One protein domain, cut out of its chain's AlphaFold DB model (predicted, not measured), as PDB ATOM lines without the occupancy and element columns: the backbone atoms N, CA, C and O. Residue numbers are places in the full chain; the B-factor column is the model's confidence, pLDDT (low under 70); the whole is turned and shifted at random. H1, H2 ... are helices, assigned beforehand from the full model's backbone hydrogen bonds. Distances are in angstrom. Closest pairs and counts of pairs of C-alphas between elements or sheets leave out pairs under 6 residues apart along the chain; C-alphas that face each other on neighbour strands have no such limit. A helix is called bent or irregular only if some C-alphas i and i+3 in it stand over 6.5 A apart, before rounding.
ATOM      1  N   ALA A   8      60.560  96.451  56.013       71.75
ATOM      2  CA  ALA A   8      61.985  96.326  56.285       71.75
ATOM      3  C   ALA A   8      62.855  97.130  55.307       71.75
ATOM      4  O   ALA A   8      63.797  97.794  55.737       71.75
ATOM      5  N   ALA A   9      62.533  97.141  54.009       75.56
ATOM      6  CA  ALA A   9      63.235  97.966  53.026       75.56
ATOM      7  C   ALA A   9      63.028  99.468  53.287       75.56
ATOM      8  O   ALA A   9      63.978 100.248  53.184       75.56
ATOM      9  N   ALA A  10      61.818  99.875  53.687       77.00
ATOM     10  CA  ALA A  10      61.515 101.258  54.052       77.00
ATOM     11  C   ALA A  10      62.292 101.707  55.305       77.00
ATOM     12  O   ALA A  10      62.940 102.757  55.282       77.00
ATOM     13  N   ILE A  11      62.301 100.889  56.363       79.88
ATOM     14  CA  ILE A  11      63.067 101.140  57.597       79.88
ATOM     15  C   ILE A  11      64.570 101.193  57.294       79.88
ATOM     16  O   ILE A  11      65.242 102.152  57.670       79.88
ATOM     17  N   THR A  12      65.087 100.216  56.545       84.31
ATOM     18  CA  THR A  12      66.502 100.145  56.143       84.31
ATOM     19  C   THR A  12      66.922 101.394  55.370       84.31
ATOM     20  O   THR A  12      67.944 102.006  55.683       84.31
ATOM     21  N   SER A  13      66.124 101.806  54.381       86.12
ATOM     22  CA  SER A  13      66.389 103.002  53.575       86.12
ATOM     23  C   SER A  13      66.415 104.263  54.436       86.12
ATOM     24  O   SER A  13      67.360 105.052  54.364       86.12
ATOM     25  N   ARG A  14      65.427 104.423  55.325       84.69
ATOM     26  CA  ARG A  14      65.348 105.571  56.232       84.69
ATOM     27  C   ARG A  14      66.544 105.636  57.179       84.69
ATOM     28  O   ARG A  14      67.113 106.712  57.359       84.69
ATOM     29  N   PHE A  15      66.950 104.504  57.750       88.31
ATOM     30  CA  PHE A  15      68.080 104.431  58.678       88.31
ATOM     31  C   PHE A  15      69.399 104.748  57.982       88.31
ATOM     32  O   PHE A  15      70.172 105.557  58.492       88.31
ATOM     33  N   ARG A  16      69.617 104.208  56.777       89.19
ATOM     34  CA  ARG A  16      70.789 104.544  55.954       89.19
ATOM     35  C   ARG A  16      70.812 106.019  55.562       89.19
ATOM     36  O   ARG A  16      71.864 106.650  55.626       89.19
ATOM     37  N   ALA A  17      69.666 106.593  55.193       88.62
ATOM     38  CA  ALA A  17      69.570 108.010  54.850       88.62
ATOM     39  C   ALA A  17      69.908 108.914  56.049       88.62
ATOM     40  O   ALA A  17      70.650 109.886  55.894       88.62
ATOM     41  N   LEU A  18      69.408 108.576  57.242       87.12
ATOM     42  CA  LEU A  18      69.709 109.305  58.472       87.12
ATOM     43  C   LEU A  18      71.179 109.142  58.882       87.12
ATOM     44  O   LEU A  18      71.821 110.133  59.221       87.12
ATOM     45  N   ALA A  19      71.733 107.931  58.783       89.88
ATOM     46  CA  ALA A  19      73.150 107.683  59.030       89.88
ATOM     47  C   ALA A  19      74.028 108.533  58.103       89.88
ATOM     48  O   ALA A  19      74.905 109.252  58.573       89.88
ATOM     49  N   ALA A  20      73.732 108.543  56.799       92.31
ATOM     50  CA  ALA A  20      74.459 109.354  55.827       92.31
ATOM     51  C   ALA A  20      74.349 110.860  56.116       92.31
ATOM     52  O   ALA A  20      75.325 111.593  55.952       92.31
ATOM     53  N   LEU A  21      73.179 111.335  56.557       92.12
ATOM     54  CA  LEU A  21      72.998 112.727  56.968       92.12
ATOM     55  C   LEU A  21      73.859 113.070  58.189       92.12
ATOM     56  O   LEU A  21      74.540 114.091  58.179       92.12
ATOM     57  N   LEU A  22      73.869 112.215  59.213       88.75
ATOM     58  CA  LEU A  22      74.672 112.419  60.420       88.75
ATOM     59  C   LEU A  22      76.173 112.388  60.123       88.75
ATOM     60  O   LEU A  22      76.902 113.247  60.614       88.75
ATOM     61  N   THR A  23      76.632 111.469  59.267       94.06
ATOM     62  CA  THR A  23      78.025 111.439  58.804       94.06
ATOM     63  C   THR A  23      78.395 112.733  58.082       94.06
ATOM     64  O   THR A  23      79.405 113.342  58.424       94.06
ATOM     65  N   ARG A  24      77.559 113.207  57.146       92.62
ATOM     66  CA  ARG A  24      77.795 114.489  56.461       92.62
ATOM     67  C   ARG A  24      77.836 115.660  57.439       92.62
ATOM     68  O   ARG A  24      78.734 116.488  57.348       92.62
ATOM     69  N   ASN A  25      76.908 115.714  58.393       91.31
ATOM     70  CA  ASN A  25      76.873 116.773  59.400       91.31
ATOM     71  C   ASN A  25      78.118 116.752  60.295       91.31
ATOM     72  O   ASN A  25      78.612 117.817  60.654       91.31
ATOM     73  N   ALA A  26      78.648 115.571  60.628       89.62
ATOM     74  CA  ALA A  26      79.912 115.453  61.349       89.62
ATOM     75  C   ALA A  26      81.074 116.036  60.532       89.62
ATOM     76  O   ALA A  26      81.809 116.868  61.053       89.62
ATOM     77  N   THR A  27      81.187 115.686  59.247       92.00
ATOM     78  CA  THR A  27      82.225 116.223  58.350       92.00
ATOM     79  C   THR A  27      82.125 117.741  58.186       92.00
ATOM     80  O   THR A  27      83.130 118.439  58.263       92.00
ATOM     81  N   VAL A  28      80.912 118.275  58.004       93.12
ATOM     82  CA  VAL A  28      80.687 119.729  57.909       93.12
ATOM     83  C   VAL A  28      81.055 120.426  59.219       93.12
ATOM     84  O   VAL A  28      81.683 121.480  59.198       93.12
ATOM     85  N   LEU A  29      80.701 119.836  60.364       89.88
ATOM     86  CA  LEU A  29      81.039 120.392  61.670       89.88
ATOM     87  C   LEU A  29      82.554 120.386  61.915       89.88
ATOM     88  O   LEU A  29      83.084 121.368  62.427       89.88
ATOM     89  N   GLU A  30      83.250 119.324  61.518       91.56
ATOM     90  CA  GLU A  30      84.715 119.226  61.581       91.56
ATOM     91  C   GLU A  30      85.403 120.289  60.706       91.56
ATOM     92  O   GLU A  30      86.413 120.854  61.115       91.56
ATOM     93  N   ALA A  31      84.820 120.631  59.554       91.75
ATOM     94  CA  ALA A  31      85.337 121.654  58.641       91.75
ATOM     95  C   ALA A  31      84.921 123.099  58.995       91.75
ATOM     96  O   ALA A  31      85.348 124.041  58.334       91.75
ATOM     97  N   SER A  32      84.084 123.300  60.017       86.88
ATOM     98  CA  SER A  32      83.438 124.595  60.292       86.88
ATOM     99  C   SER A  32      84.348 125.669  60.907       86.88
ATOM    100  O   SER A  32      83.920 126.814  61.048       86.88
ATOM    101  N   GLY A  33      85.569 125.317  61.326       87.62
ATOM    102  CA  GLY A  33      86.476 126.228  62.037       87.62
ATOM    103  C   GLY A  33      86.025 126.596  63.460       87.62
ATOM    104  O   GLY A  33      86.635 127.454  64.095       87.62
ATOM    105  N   LEU A  34      84.965 125.961  63.976       88.69
ATOM    106  CA  LEU A  34      84.494 126.146  65.349       88.69
ATOM    107  C   LEU A  34      85.459 125.519  66.376       88.69
ATOM    108  O   LEU A  34      86.194 124.586  66.045       88.69
ATOM    109  N   PRO A  35      85.428 125.963  67.650       88.88
ATOM    110  CA  PRO A  35      86.307 125.426  68.686       88.88
ATOM    111  C   PRO A  35      86.196 123.903  68.841       88.88
ATOM    112  O   PRO A  35      85.094 123.352  68.945       88.88
ATOM    113  N   GLY A  36      87.346 123.225  68.940       83.19
ATOM    114  CA  GLY A  36      87.431 121.762  69.046       83.19
ATOM    115  C   GLY A  36      86.639 121.182  70.222       83.19
ATOM    116  O   GLY A  36      86.036 120.119  70.111       83.19
ATOM    117  N   GLU A  37      86.531 121.936  71.314       83.38
ATOM    118  CA  GLU A  37      85.714 121.602  72.484       83.38
ATOM    119  C   GLU A  37      84.219 121.401  72.189       83.38
ATOM    120  O   GLU A  37      83.527 120.695  72.928       83.38
ATOM    121  N   VAL A  38      83.713 122.044  71.137       80.38
ATOM    122  CA  VAL A  38      82.318 121.971  70.687       80.38
ATOM    123  C   VAL A  38      82.175 120.960  69.553       80.38
ATOM    124  O   VAL A  38      81.200 120.204  69.506       80.38
ATOM    125  N   VAL A  39      83.157 120.936  68.651       85.94
ATOM    126  CA  VAL A  39      83.176 120.082  67.460       85.94
ATOM    127  C   VAL A  39      83.396 118.617  67.830       85.94
ATOM    128  O   VAL A  39      82.629 117.761  67.391       85.94
ATOM    129  N   ALA A  40      84.395 118.310  68.661       85.81
ATOM    130  CA  ALA A  40      84.817 116.935  68.931       85.81
ATOM    131  C   ALA A  40      83.721 116.085  69.605       85.81
ATOM    132  O   ALA A  40      83.442 114.989  69.111       85.81
ATOM    133  N   PRO A  41      83.006 116.558  70.649       86.38
ATOM    134  CA  PRO A  41      81.940 115.761  71.255       86.38
ATOM    135  C   PRO A  41      80.767 115.517  70.301       86.38
ATOM    136  O   PRO A  41      80.189 114.433  70.300       86.38
ATOM    137  N   ARG A  42      80.406 116.511  69.480       88.75
ATOM    138  CA  ARG A  42      79.253 116.426  68.570       88.75
ATOM    139  C   ARG A  42      79.536 115.577  67.339       88.75
ATOM    140  O   ARG A  42      78.725 114.715  67.018       88.75
ATOM    141  N   SER A  43      80.682 115.776  66.694       89.00
ATOM    142  CA  SER A  43      81.114 114.960  65.550       89.00
ATOM    143  C   SER A  43      81.235 113.486  65.935       89.00
ATOM    144  O   SER A  43      80.689 112.631  65.241       89.00
ATOM    145  N   THR A  44      81.843 113.195  67.091       89.56
ATOM    146  CA  THR A  44      81.952 111.830  67.623       89.56
ATOM    147  C   THR A  44      80.577 111.202  67.816       89.56
ATOM    148  O   THR A  44      80.324 110.122  67.297       89.56
ATOM    149  N   VAL A  45      79.650 111.885  68.499       87.44
ATOM    150  CA  VAL A  45      78.305 111.332  68.725       87.44
ATOM    151  C   VAL A  45      77.537 111.161  67.414       87.44
ATOM    152  O   VAL A  45      76.874 110.146  67.238       87.44
ATOM    153  N   TYR A  46      77.636 112.090  66.462       89.38
ATOM    154  CA  TYR A  46      77.001 111.916  65.152       89.38
ATOM    155  C   TYR A  46      77.543 110.699  64.401       89.38
ATOM    156  O   TYR A  46      76.754 109.942  63.836       89.38
ATOM    157  N   ARG A  47      78.861 110.473  64.433       90.62
ATOM    158  CA  ARG A  47      79.487 109.288  63.834       90.62
ATOM    159  C   ARG A  47      79.066 108.001  64.553       90.62
ATOM    160  O   ARG A  47      78.702 107.042  63.878       90.62
ATOM    161  N   ASP A  48      79.030 107.998  65.886       89.00
ATOM    162  CA  ASP A  48      78.578 106.851  66.687       89.00
ATOM    163  C   ASP A  48      77.125 106.474  66.356       89.00
ATOM    164  O   ASP A  48      76.808 105.311  66.103       89.00
ATOM    165  N   VAL A  49      76.232 107.467  66.321       87.69
ATOM    166  CA  VAL A  49      74.808 107.265  66.021       87.69
ATOM    167  C   VAL A  49      74.627 106.792  64.579       87.69
ATOM    168  O   VAL A  49      73.834 105.888  64.328       87.69
ATOM    169  N   ALA A  50      75.385 107.345  63.628       88.94
ATOM    170  CA  ALA A  50      75.371 106.881  62.242       88.94
ATOM    171  C   ALA A  50      75.807 105.411  62.123       88.94
ATOM    172  O   ALA A  50      75.170 104.634  61.410       88.94
ATOM    173  N   ALA A  51      76.850 105.004  62.853       90.62
ATOM    174  CA  ALA A  51      77.295 103.614  62.893       90.62
ATOM    175  C   ALA A  51      76.218 102.687  63.485       90.62
ATOM    176  O   ALA A  51      75.920 101.643  62.904       90.62
ATOM    177  N   GLN A  52      75.572 103.089  64.585       86.50
ATOM    178  CA  GLN A  52      74.471 102.331  65.192       86.50
ATOM    179  C   GLN A  52      73.271 102.183  64.249       86.50
ATOM    180  O   GLN A  52      72.716 101.091  64.134       86.50
ATOM    181  N   LEU A  53      72.895 103.245  63.535       87.12
ATOM    182  CA  LEU A  53      71.822 103.204  62.539       87.12
ATOM    183  C   LEU A  53      72.147 102.252  61.381       87.12
ATOM    184  O   LEU A  53      71.274 101.502  60.949       87.12
ATOM    185  N   ASN A  54      73.394 102.240  60.903       88.38
ATOM    186  CA  ASN A  54      73.827 101.311  59.857       88.38
ATOM    187  C   ASN A  54      73.805  99.852  60.331       88.38
ATOM    188  O   ASN A  54      73.349  98.986  59.586       88.38
ATOM    189  N   LEU A  55      74.228  99.582  61.572       87.44
ATOM    190  CA  LEU A  55      74.123  98.249  62.177       87.44
ATOM    191  C   LEU A  55      72.661  97.797  62.279       87.44
ATOM    192  O   LEU A  55      72.324  96.697  61.852       87.44
ATOM    193  N   GLN A  56      71.771  98.661  62.774       84.56
ATOM    194  CA  GLN A  56      70.340  98.354  62.860       84.56
ATOM    195  C   GLN A  56      69.713  98.131  61.477       84.56
ATOM    196  O   GLN A  56      68.912  97.215  61.312       84.56
ATOM    197  N   ALA A  57      70.108  98.912  60.468       85.00
ATOM    198  CA  ALA A  57      69.672  98.718  59.089       85.00
ATOM    199  C   ALA A  57      70.146  97.372  58.506       85.00
ATOM    200  O   ALA A  57      69.409  96.745  57.751       85.00
ATOM    201  N   GLY A  58      71.354  96.917  58.860       80.88
ATOM    202  CA  GLY A  58      71.859  95.589  58.498       80.88
ATOM    203  C   GLY A  58      71.003  94.467  59.086       80.88
ATOM    204  O   GLY A  58      70.508  93.622  58.346       80.88
ATOM    205  N   VAL A  59      70.730  94.534  60.395       81.94
ATOM    206  CA  VAL A  59      69.902  93.546  61.109       81.94
ATOM    207  C   VAL A  59      68.478  93.470  60.546       81.94
ATOM    208  O   VAL A  59      67.922  92.381  60.411       81.94
ATOM    209  N   GLU A  60      67.863  94.607  60.209       75.69
ATOM    210  CA  GLU A  60      66.527  94.617  59.591       75.69
ATOM    211  C   GLU A  60      66.538  94.038  58.167       75.69
ATOM    212  O   GLU A  60      65.606  93.326  57.786       75.69
ATOM    213  N   GLY A  61      67.606  94.274  57.397       69.12
ATOM    214  CA  GLY A  61      67.797  93.661  56.081       69.12
ATOM    215  C   GLY A  61      67.932  92.137  56.150       69.12
ATOM    216  O   GLY A  61      67.267  91.426  55.397       69.12
ATOM    217  N   GLU A  62      68.732  91.628  57.087       71.19
ATOM    218  CA  GLU A  62      68.927  90.187  57.304       71.19
ATOM    219  C   GLU A  62      67.642  89.494  57.784       71.19
ATOM    220  O   GLU A  62      67.282  88.429  57.278       71.19
ATOM    221  N   ARG A  63      66.888  90.122  58.699       66.81
ATOM    222  CA  ARG A  63      65.587  89.606  59.167       66.81
ATOM    223  C   ARG A  63      64.560  89.480  58.046       66.81
ATOM    224  O   ARG A  63      63.776  88.534  58.049       66.81
ATOM    225  N   ALA A  64      64.557  90.420  57.103       63.78
ATOM    226  CA  ALA A  64      63.665  90.372  55.950       63.78
ATOM    227  C   ALA A  64      64.082  89.307  54.928       63.78
ATOM    228  O   ALA A  64      63.218  88.692  54.310       63.78
ATOM    229  N   ALA A  65      65.385  89.068  54.768       58.78
ATOM    230  CA  ALA A  65      65.906  88.035  53.876       58.78
ATOM    231  C   ALA A  65      65.648  86.608  54.399       58.78
ATOM    232  O   ALA A  65      65.436  85.695  53.607       58.78
ATOM    233  N   GLY A  66      65.639  86.415  55.723       45.59
ATOM    234  CA  GLY A  66      65.456  85.104  56.359       45.59
ATOM    235  C   GLY A  66      64.008  84.616  56.484       45.59
ATOM    236  O   GLY A  66      63.800  83.477  56.898       45.59
ATOM    237  N   ASN A  67      63.002  85.436  56.154       47.12
ATOM    238  CA  ASN A  67      61.594  85.068  56.307       47.12
ATOM    239  C   ASN A  67      60.803  85.312  55.007       47.12
ATOM    240  O   ASN A  67      60.439  86.450  54.727       47.12
ATOM    241  N   PRO A  68      60.481  84.276  54.215       47.47
ATOM    242  CA  PRO A  68      59.790  84.430  52.931       47.47
ATOM    243  C   PRO A  68      58.322  84.887  53.053       47.47
ATOM    244  O   PRO A  68      57.688  85.164  52.040       47.47
ATOM    245  N   LEU A  69      57.780  84.992  54.272       46.56
ATOM    246  CA  LEU A  69      56.404  85.417  54.553       46.56
ATOM    247  C   LEU A  69      56.329  86.829  55.160       46.56
ATOM    248  O   LEU A  69      55.458  87.094  55.992       46.56
ATOM    249  N   VAL A  70      57.232  87.750  54.786       54.47
ATOM    250  CA  VAL A  70      57.145  89.152  55.237       54.47
ATOM    251  C   VAL A  70      55.796  89.735  54.817       54.47
ATOM    252  O   VAL A  70      55.560  90.027  53.645       54.47
ATOM    253  N   LEU A  71      54.911  89.917  55.797       53.84
ATOM    254  CA  LEU A  71      53.639  90.594  55.607       53.84
ATOM    255  C   LEU A  71      53.915  92.004  55.079       53.84
ATOM    256  O   LEU A  71      54.691  92.768  55.660       53.84
ATOM    257  N   VAL A  72      53.273  92.349  53.963       60.72
ATOM    258  CA  VAL A  72      53.238  93.726  53.476       60.72
ATOM    259  C   VAL A  72      52.404  94.513  54.479       60.72
ATOM    260  O   VAL A  72      51.177  94.471  54.444       60.72
ATOM    261  N   LEU A  73      53.075  95.174  55.422       62.81
ATOM    262  CA  LEU A  73      52.401  96.069  56.351       62.81
ATOM    263  C   LEU A  73      51.832  97.255  55.575       62.81
ATOM    264  O   LEU A  73      52.424  97.736  54.605       62.81
ATOM    265  N   SER A  74      50.695  97.758  56.041       69.06
ATOM    266  CA  SER A  74      50.179  99.037  55.572       69.06
ATOM    267  C   SER A  74      51.195 100.160  55.828       69.06
ATOM    268  O   SER A  74      52.073 100.062  56.692       69.06
ATOM    269  N   GLU A  75      51.068 101.276  55.106       73.06
ATOM    270  CA  GLU A  75      51.913 102.458  55.344       73.06
ATOM    271  C   GLU A  75      51.828 102.940  56.801       73.06
ATOM    272  O   GLU A  75      52.828 103.360  57.382       73.06
ATOM    273  N   TYR A  76      50.644 102.829  57.413       74.75
ATOM    274  CA  TYR A  76      50.413 103.199  58.806       74.75
ATOM    275  C   TYR A  76      51.166 102.281  59.781       74.75
ATOM    276  O   TYR A  76      51.850 102.758  60.683       74.75
ATOM    277  N   GLU A  77      51.093 100.967  59.584       76.88
ATOM    278  CA  GLU A  77      51.823  99.990  60.402       76.88
ATOM    279  C   GLU A  77      53.341 100.099  60.213       76.88
ATOM    280  O   GLU A  77      54.095  99.970  61.177       76.88
ATOM    281  N   THR A  78      53.796 100.409  58.996       77.44
ATOM    282  CA  THR A  78      55.214 100.674  58.709       77.44
ATOM    283  C   THR A  78      55.711 101.899  59.477       77.44
ATOM    284  O   THR A  78      56.787 101.858  60.073       77.44
ATOM    285  N   ALA A  79      54.919 102.974  59.522       79.38
ATOM    286  CA  ALA A  79      55.253 104.169  60.289       79.38
ATOM    287  C   ALA A  79      55.272 103.910  61.806       79.38
ATOM    288  O   ALA A  79      56.187 104.365  62.489       79.38
ATOM    289  N   LEU A  80      54.330 103.117  62.336       82.19
ATOM    290  CA  LEU A  80      54.347 102.701  63.744       82.19
ATOM    291  C   LEU A  80      55.586 101.863  64.084       82.19
ATOM    292  O   LEU A  80      56.236 102.101  65.105       82.19
ATOM    293  N   ALA A  81      55.945 100.907  63.223       81.44
ATOM    294  CA  ALA A  81      57.151 100.102  63.395       81.44
ATOM    295  C   ALA A  81      58.415 100.980  63.379       81.44
ATOM    296  O   ALA A  81      59.303 100.815  64.218       81.44
ATOM    297  N   MET A  82      58.474 101.960  62.475       83.31
ATOM    298  CA  MET A  82      59.571 102.922  62.391       83.31
ATOM    299  C   MET A  82      59.669 103.798  63.646       83.31
ATOM    300  O   MET A  82      60.753 103.927  64.218       83.31
ATOM    301  N   ALA A  83      58.544 104.330  64.126       87.62
ATOM    302  CA  ALA A  83      58.482 105.113  65.356       87.62
ATOM    303  C   ALA A  83      58.950 104.306  66.575       87.62
ATOM    304  O   ALA A  83      59.769 104.788  67.358       87.62
ATOM    305  N   HIS A  84      58.520 103.046  66.699       87.25
ATOM    306  CA  HIS A  84      59.002 102.158  67.756       87.25
ATOM    307  C   HIS A  84      60.526 101.976  67.677       87.25
ATOM    308  O   HIS A  84      61.212 102.003  68.706       87.25
ATOM    309  N   ARG A  85      61.088 101.784  66.480       86.44
ATOM    310  CA  ARG A  85      62.541 101.632  66.332       86.44
ATOM    311  C   ARG A  85      63.296 102.904  66.728       86.44
ATOM    312  O   ARG A  85      64.312 102.800  67.413       86.44
ATOM    313  N   PHE A  86      62.779 104.085  66.391       87.25
ATOM    314  CA  PHE A  86      63.343 105.348  66.870       87.25
ATOM    315  C   PHE A  86      63.265 105.488  68.396       87.25
ATOM    316  O   PHE A  86      64.250 105.885  69.015       87.25
ATOM    317  N   GLU A  87      62.162 105.091  69.033       90.44
ATOM    318  CA  GLU A  87      62.063 105.105  70.501       90.44
ATOM    319  C   GLU A  87      63.080 104.167  71.170       90.44
ATOM    320  O   GLU A  87      63.733 104.551  72.144       90.44
ATOM    321  N   LEU A  88      63.297 102.966  70.618       88.88
ATOM    322  CA  LEU A  88      64.338 102.053  71.106       88.88
ATOM    323  C   LEU A  88      65.735 102.671  70.990       88.88
ATOM    324  O   LEU A  88      66.507 102.619  71.950       88.88
ATOM    325  N   LEU A  89      66.046 103.296  69.850       88.19
ATOM    326  CA  LEU A  89      67.315 103.996  69.654       88.19
ATOM    327  C   LEU A  89      67.474 105.140  70.665       88.19
ATOM    328  O   LEU A  89      68.502 105.239  71.329       88.19
ATOM    329  N   ALA A  90      66.450 105.971  70.865       89.00
ATOM    330  CA  ALA A  90      66.488 107.038  71.863       89.00
ATOM    331  C   ALA A  90      66.704 106.502  73.293       89.00
ATOM    332  O   ALA A  90      67.423 107.115  74.093       89.00
ATOM    333  N   GLY A  91      66.114 105.347  73.617       89.06
ATOM    334  CA  GLY A  91      66.367 104.617  74.859       89.06
ATOM    335  C   GLY A  91      67.839 104.225  75.013       89.06
ATOM    336  O   GLY A  91      68.448 104.538  76.037       89.06
ATOM    337  N   GLN A  92      68.434 103.637  73.973       90.50
ATOM    338  CA  GLN A  92      69.853 103.258  73.946       90.50
ATOM    339  C   GLN A  92      70.778 104.470  74.114       90.50
ATOM    340  O   GLN A  92      71.690 104.441  74.937       90.50
ATOM    341  N   LEU A  93      70.511 105.576  73.417       89.44
ATOM    342  CA  LEU A  93      71.299 106.807  73.548       89.44
ATOM    343  C   LEU A  93      71.208 107.400  74.962       89.44
ATOM    344  O   LEU A  93      72.205 107.864  75.516       89.44
ATOM    345  N   THR A  94      70.027 107.333  75.583       91.62
ATOM    346  CA  THR A  94      69.839 107.755  76.979       91.62
ATOM    347  C   THR A  94      70.627 106.857  77.942       91.62
ATOM    348  O   THR A  94      71.231 107.360  78.889       91.62
ATOM    349  N   ALA A  95      70.654 105.542  77.706       90.38
ATOM    350  CA  ALA A  95      71.445 104.601  78.499       90.38
ATOM    351  C   ALA A  95      72.953 104.857  78.347       90.38
ATOM    352  O   ALA A  95      73.655 104.953  79.353       90.38
ATOM    353  N   ASN A  96      73.434 105.086  77.122       87.62
ATOM    354  CA  ASN A  96      74.832 105.431  76.853       87.62
ATOM    355  C   ASN A  96      75.242 106.716  77.577       87.62
ATOM    356  O   ASN A  96      76.302 106.766  78.194       87.62
ATOM    357  N   ALA A  97      74.379 107.737  77.575       89.19
ATOM    358  CA  ALA A  97      74.621 108.956  78.339       89.19
ATOM    359  C   ALA A  97      74.773 108.682  79.843       89.19
ATOM    360  O   ALA A  97      75.650 109.265  80.472       89.19
ATOM    361  N   ARG A  98      73.948 107.792  80.418       90.44
ATOM    362  CA  ARG A  98      74.043 107.414  81.837       90.44
ATOM    363  C   ARG A  98      75.357 106.700  82.133       90.44
ATOM    364  O   ARG A  98      76.041 107.109  83.065       90.44
ATOM    365  N   ILE A  99      75.722 105.706  81.320       90.06
ATOM    366  CA  ILE A  99      76.977 104.945  81.455       90.06
ATOM    367  C   ILE A  99      78.182 105.888  81.397       90.06
ATOM    368  O   ILE A  99      79.035 105.840  82.274       90.06
ATOM    369  N   LEU A 100      78.204 106.814  80.434       86.56
ATOM    370  CA  LEU A 100      79.274 107.807  80.296       86.56
ATOM    371  C   LEU A 100      79.389 108.769  81.480       86.56
ATOM    372  O   LEU A 100      80.402 109.442  81.597       86.56
ATOM    373  N   THR A 101      78.366 108.887  82.324       89.69
ATOM    374  CA  THR A 101      78.391 109.741  83.522       89.69
ATOM    375  C   THR A 101      78.480 108.954  84.825       89.69
ATOM    376  O   THR A 101      78.641 109.557  85.884       89.69
ATOM    377  N   ALA A 102      78.377 107.625  84.774       88.00
ATOM    378  CA  ALA A 102      78.413 106.781  85.956       88.00
ATOM    379  C   ALA A 102      79.840 106.752  86.519       88.00
ATOM    380  O   ALA A 102      80.756 106.226  85.895       88.00
ATOM    381  N   GLY A 103      80.029 107.357  87.694       75.44
ATOM    382  CA  GLY A 103      81.302 107.321  88.417       75.44
ATOM    383  C   GLY A 103      82.439 108.154  87.815       75.44
ATOM    384  O   GLY A 103      83.557 108.058  88.309       75.44
ATOM    385  N   THR A 104      82.190 108.985  86.795       79.56
ATOM    386  CA  THR A 104      83.225 109.851  86.201       79.56
ATOM    387  C   THR A 104      83.009 111.330  86.504       79.56
ATOM    388  O   THR A 104      81.900 111.863  86.409       79.56
ATOM    389  N   SER A 105      84.098 112.019  86.847       82.19
ATOM    390  CA  SER A 105      84.147 113.473  87.000       82.19
ATOM    391  C   SER A 105      84.615 114.190  85.727       82.19
ATOM    392  O   SER A 105      84.570 115.421  85.694       82.19
ATOM    393  N   ASP A 106      84.972 113.464  84.663       88.56
ATOM    394  CA  ASP A 106      85.511 114.037  83.426       88.56
ATOM    395  C   ASP A 106      84.490 114.947  82.713       88.56
ATOM    396  O   ASP A 106      83.361 114.562  82.387       88.56
ATOM    397  N   VAL A 107      84.904 116.190  82.458       86.81
ATOM    398  CA  VAL A 107      84.112 117.217  81.774       86.81
ATOM    399  C   VAL A 107      83.808 116.818  80.326       86.81
ATOM    400  O   VAL A 107      82.701 117.081  79.845       86.81
ATOM    401  N   VAL A 108      84.735 116.150  79.634       86.19
ATOM    402  CA  VAL A 108      84.557 115.705  78.244       86.19
ATOM    403  C   VAL A 108      83.466 114.640  78.164       86.19
ATOM    404  O   VAL A 108      82.554 114.750  77.338       86.19
ATOM    405  N   MET A 109      83.481 113.664  79.077       86.44
ATOM    406  CA  MET A 109      82.455 112.616  79.142       86.44
ATOM    407  C   MET A 109      81.076 113.183  79.479       86.44
ATOM    408  O   MET A 109      80.089 112.831  78.828       86.44
ATOM    409  N   ARG A 110      80.992 114.153  80.402       87.62
ATOM    410  CA  ARG A 110      79.730 114.858  80.693       87.62
ATOM    411  C   ARG A 110      79.197 115.635  79.488       87.62
ATOM    412  O   ARG A 110      77.989 115.612  79.236       87.62
ATOM    413  N   ARG A 111      80.072 116.304  78.724       87.12
ATOM    414  CA  ARG A 111      79.696 117.001  77.480       87.12
ATOM    415  C   ARG A 111      79.189 116.009  76.430       87.12
ATOM    416  O   ARG A 111      78.113 116.229  75.877       87.12
ATOM    417  N   ARG A 112      79.879 114.882  76.218       88.00
ATOM    418  CA  ARG A 112      79.445 113.815  75.296       88.00
ATOM    419  C   ARG A 112      78.096 113.216  75.709       88.00
ATOM    420  O   ARG A 112      77.202 113.085  74.878       88.00
ATOM    421  N   ALA A 113      77.897 112.945  76.998       87.94
ATOM    422  CA  ALA A 113      76.628 112.462  77.539       87.94
ATOM    423  C   ALA A 113      75.475 113.471  77.381       87.94
ATOM    424  O   ALA A 113      74.316 113.078  77.243       87.94
ATOM    425  N   ARG A 114      75.762 114.779  77.399       90.88
ATOM    426  CA  ARG A 114      74.767 115.811  77.075       90.88
ATOM    427  C   ARG A 114      74.327 115.704  75.619       90.88
ATOM    428  O   ARG A 114      73.134 115.612  75.369       90.88
ATOM    429  N   VAL A 115      75.280 115.601  74.691       89.88
ATOM    430  CA  VAL A 115      74.975 115.441  73.261       89.88
ATOM    431  C   VAL A 115      74.178 114.159  73.005       89.88
ATOM    432  O   VAL A 115      73.196 114.200  72.273       89.88
ATOM    433  N   TYR A 116      74.518 113.042  73.655       88.25
ATOM    434  CA  TYR A 116      73.719 111.813  73.568       88.25
ATOM    435  C   TYR A 116      72.259 112.018  74.002       88.25
ATOM    436  O   TYR A 116      71.350 111.528  73.334       88.25
ATOM    437  N   ARG A 117      72.015 112.766  75.087       90.88
ATOM    438  CA  ARG A 117      70.653 113.101  75.537       90.88
ATOM    439  C   ARG A 117      69.924 114.018  74.559       90.88
ATOM    440  O   ARG A 117      68.750 113.778  74.288       90.88
ATOM    441  N   ASP A 118      70.612 115.019  74.017       91.31
ATOM    442  CA  ASP A 118      70.038 115.951  73.042       91.31
ATOM    443  C   ASP A 118      69.636 115.214  71.755       91.31
ATOM    444  O   ASP A 118      68.512 115.365  71.274       91.31
ATOM    445  N   VAL A 119      70.508 114.341  71.239       87.88
ATOM    446  CA  VAL A 119      70.196 113.497  70.076       87.88
ATOM    447  C   VAL A 119      69.062 112.526  70.403       87.88
ATOM    448  O   VAL A 119      68.153 112.372  69.594       87.88
ATOM    449  N   ALA A 120      69.036 111.922  71.595       86.06
ATOM    450  CA  ALA A 120      67.922 111.068  72.003       86.06
ATOM    451  C   ALA A 120      66.586 111.827  71.994       86.06
ATOM    452  O   ALA A 120      65.576 111.291  71.543       86.06
ATOM    453  N   ALA A 121      66.566 113.082  72.455       89.62
ATOM    454  CA  ALA A 121      65.377 113.927  72.397       89.62
ATOM    455  C   ALA A 121      64.945 114.209  70.947       89.62
ATOM    456  O   ALA A 121      63.762 114.091  70.633       89.62
ATOM    457  N   GLN A 122      65.892 114.505  70.053       90.06
ATOM    458  CA  GLN A 122      65.613 114.703  68.625       90.06
ATOM    459  C   GLN A 122      65.068 113.434  67.955       90.06
ATOM    460  O   GLN A 122      64.115 113.507  67.185       90.06
ATOM    461  N   VAL A 123      65.607 112.260  68.291       87.38
ATOM    462  CA  VAL A 123      65.117 110.976  67.769       87.38
ATOM    463  C   VAL A 123      63.689 110.684  68.247       87.38
ATOM    464  O   VAL A 123      62.877 110.206  67.460       87.38
ATOM    465  N   ARG A 124      63.324 111.041  69.487       90.31
ATOM    466  CA  ARG A 124      61.923 110.945  69.953       90.31
ATOM    467  C   ARG A 124      60.988 111.891  69.208       90.31
ATOM    468  O   ARG A 124      59.847 111.536  68.929       90.31
ATOM    469  N   LEU A 125      61.454 113.095  68.867       91.44
ATOM    470  CA  LEU A 125      60.676 114.009  68.026       91.44
ATOM    471  C   LEU A 125      60.441 113.412  66.634       91.44
ATOM    472  O   LEU A 125      59.324 113.500  66.131       91.44
ATOM    473  N   LEU A 126      61.444 112.748  66.051       87.75
ATOM    474  CA  LEU A 126      61.275 112.012  64.795       87.75
ATOM    475  C   LEU A 126      60.270 110.865  64.942       87.75
ATOM    476  O   LEU A 126      59.394 110.729  64.096       87.75
ATOM    477  N   ALA A 127      60.333 110.088  66.029       86.81
ATOM    478  CA  ALA A 127      59.363 109.024  66.291       86.81
ATOM    479  C   ALA A 127      57.921 109.554  66.317       86.81
ATOM    480  O   ALA A 127      57.049 109.002  65.649       86.81
ATOM    481  N   ARG A 128      57.681 110.659  67.034       89.88
ATOM    482  CA  ARG A 128      56.363 111.315  67.090       89.88
ATOM    483  C   ARG A 128      55.917 111.817  65.723       89.88
ATOM    484  O   ARG A 128      54.781 111.576  65.337       89.88
ATOM    485  N   PHE A 129      56.824 112.451  64.984       89.81
ATOM    486  CA  PHE A 129      56.535 112.970  63.652       89.81
ATOM    487  C   PHE A 129      56.052 111.873  62.691       89.81
ATOM    488  O   PHE A 129      55.053 112.073  62.004       89.81
ATOM    489  N   GLU A 130      56.700 110.702  62.680       86.12
ATOM    490  CA  GLU A 130      56.276 109.580  61.825       86.12
ATOM    491  C   GLU A 130      54.854 109.095  62.190       86.12
ATOM    492  O   GLU A 130      54.043 108.819  61.303       86.12
ATOM    493  N   VAL A 131      54.507 109.050  63.485       85.88
ATOM    494  CA  VAL A 131      53.156 108.670  63.953       85.88
ATOM    495  C   VAL A 131      52.112 109.721  63.580       85.88
ATOM    496  O   VAL A 131      51.037 109.371  63.083       85.88
ATOM    497  N   ASP A 132      52.413 110.997  63.801       87.19
ATOM    498  CA  ASP A 132      51.505 112.105  63.504       87.19
ATOM    499  C   ASP A 132      51.225 112.188  62.001       87.19
ATOM    500  O   ASP A 132      50.074 112.327  61.578       87.19
ATOM    501  N   GLU A 133      52.262 112.034  61.174       85.31
ATOM    502  CA  GLU A 133      52.116 112.053  59.724       85.31
ATOM    503  C   GLU A 133      51.310 110.847  59.224       85.31
ATOM    504  O   GLU A 133      50.386 111.010  58.419       85.31
ATOM    505  N   ALA A 134      51.588 109.645  59.736       83.56
ATOM    506  CA  ALA A 134      50.830 108.446  59.397       83.56
ATOM    507  C   ALA A 134      49.359 108.554  59.817       83.56
ATOM    508  O   ALA A 134      48.459 108.190  59.054       83.56
ATOM    509  N   THR A 135      49.098 109.118  60.995       84.62
ATOM    510  CA  THR A 135      47.745 109.382  61.494       84.62
ATOM    511  C   THR A 135      47.034 110.407  60.615       84.62
ATOM    512  O   THR A 135      45.897 110.180  60.202       84.62
ATOM    513  N   ALA A 136      47.706 111.494  60.234       83.56
ATOM    514  CA  ALA A 136      47.150 112.497  59.334       83.56
ATOM    515  C   ALA A 136      46.822 111.913  57.950       83.56
ATOM    516  O   ALA A 136      45.753 112.189  57.400       83.56
ATOM    517  N   ARG A 137      47.703 111.075  57.385       82.00
ATOM    518  CA  ARG A 137      47.447 110.356  56.124       82.00
ATOM    519  C   ARG A 137      46.265 109.402  56.262       82.00
ATOM    520  O   ARG A 137      45.381 109.424  55.407       82.00
ATOM    521  N   ARG A 138      46.188 108.640  57.357       82.50
ATOM    522  CA  ARG A 138      45.062 107.746  57.650       82.50
ATOM    523  C   ARG A 138      43.747 108.509  57.754       82.50
ATOM    524  O   ARG A 138      42.782 108.106  57.122       82.50
ATOM    525  N   ILE A 139      43.706 109.634  58.464       80.31
ATOM    526  CA  ILE A 139      42.510 110.485  58.567       80.31
ATOM    527  C   ILE A 139      42.099 111.023  57.188       80.31
ATOM    528  O   ILE A 139      40.914 111.041  56.859       80.31
ATOM    529  N   ARG A 140      43.059 111.438  56.350       78.06
ATOM    530  CA  ARG A 140      42.778 111.867  54.967       78.06
ATOM    531  C   ARG A 140      42.242 110.721  54.105       78.06
ATOM    532  O   ARG A 140      41.349 110.965  53.305       78.06
ATOM    533  N   ALA A 141      42.757 109.505  54.282       71.44
ATOM    534  CA  ALA A 141      42.318 108.314  53.554       71.44
ATOM    535  C   ALA A 141      40.963 107.770  54.046       71.44
ATOM    536  O   ALA A 141      40.193 107.234  53.259       71.44
ATOM    537  N   GLN A 142      40.664 107.926  55.338       68.50
ATOM    538  CA  GLN A 142      39.413 107.511  55.977       68.50
ATOM    539  C   GLN A 142      38.314 108.569  55.907       68.50
ATOM    540  O   GLN A 142      37.181 108.281  56.297       68.50
ATOM    541  N   ARG A 143      38.611 109.786  55.422       57.25
ATOM    542  CA  ARG A 143      37.566 110.761  55.105       57.25
ATOM    543  C   ARG A 143      36.588 110.073  54.159       57.25
ATOM    544  O   ARG A 143      36.999 109.680  53.066       57.25
TER     545      ARG A 143
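This is residues 8 to 143 of the 232 residues of an uncharacterized protein of Amycolatopsis umgeniensis (UniProt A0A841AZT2). Two long helical hairpins, H1 with H2 and H3 with H4, pack on each other at a slant, with the two tight turns, residues 31 to 35 and 102 to 106, toward the same end of the domain. Within each hairpin the helices lie side by side in a close pair, while the two hairpins meet more loosely, over parts of their helices. The printed part has 136 residues, with four named helices in the order H1, H2, H3, H4 and no named strand; the class is all helix. It is only just loose, close to compact, with a radius of gyration of the C-alphas of 17.2 A and spans of 52 by 36 by 33 A.

H1, residues 8 to 30, begins at C-alpha 8 at (61.985, 96.326, 56.285) and is 32.7 A long from first to last C-alpha. H2, residues 36 to 65, is 42.8 A long; it is neither bent nor irregular, but only just: C-alphas 38 and 41 are 6.2 A apart. H3, residues 75 to 101, begins at C-alpha 75 at (51.913, 102.458, 55.344) and is 39.3 A long. H4, residues 107 to 142, is the longest helix, 52.5 A, and ends at C-alpha 142 at (39.413, 107.511, 55.977).

H1, H2 and H3 form an up and down bundle, each helix running against the one before it in the chain. H1 and H2 are a hairpin and touch, opposite ways at a shallow tilt of 16 degrees; their closest C-alphas, of Ala 19 and Ala 50, are 4.0 A apart. H1 and H3 only just touch, with 3 pairs of C-alphas within 8 A, the closest those of Ile 11 and Met 82 at 6.2 A; they run the same way at a steep tilt of 42 degrees, and H1 touches with residues 10 to 11 alone. H2 and H3 are near each other, with closest C-alphas 8.3 A apart. H2 touches H4 with residues 41 to 45 alone, the same way at a steep tilt of 46 degrees, the closest C-alphas being those of Pro 41 and Arg 112 at 5.1 A. H3 and H4, the other hairpin, touch, opposite ways at a shallow tilt of 12 degrees, with the closest C-alphas, of Ala 83 and Ala 127, 4.1 A apart. H1 and H4 are apart. In H1, H3 and H4 every O i to N i+4 pair is within hydrogen-bond range; in H2, 24 of 26 are.

The two C-alphas farthest apart are those of Ser 105 and Arg 143, 56.5 A. The printed part has no cut. The links from H1 to H2 and from H3 to H4 are tight, and the one from H2 to H3, nine residues, is short. The mean pLDDT of the printed part is 83.2; residue 61, residues 63 to 74 and residues 142 to 143 are under 70.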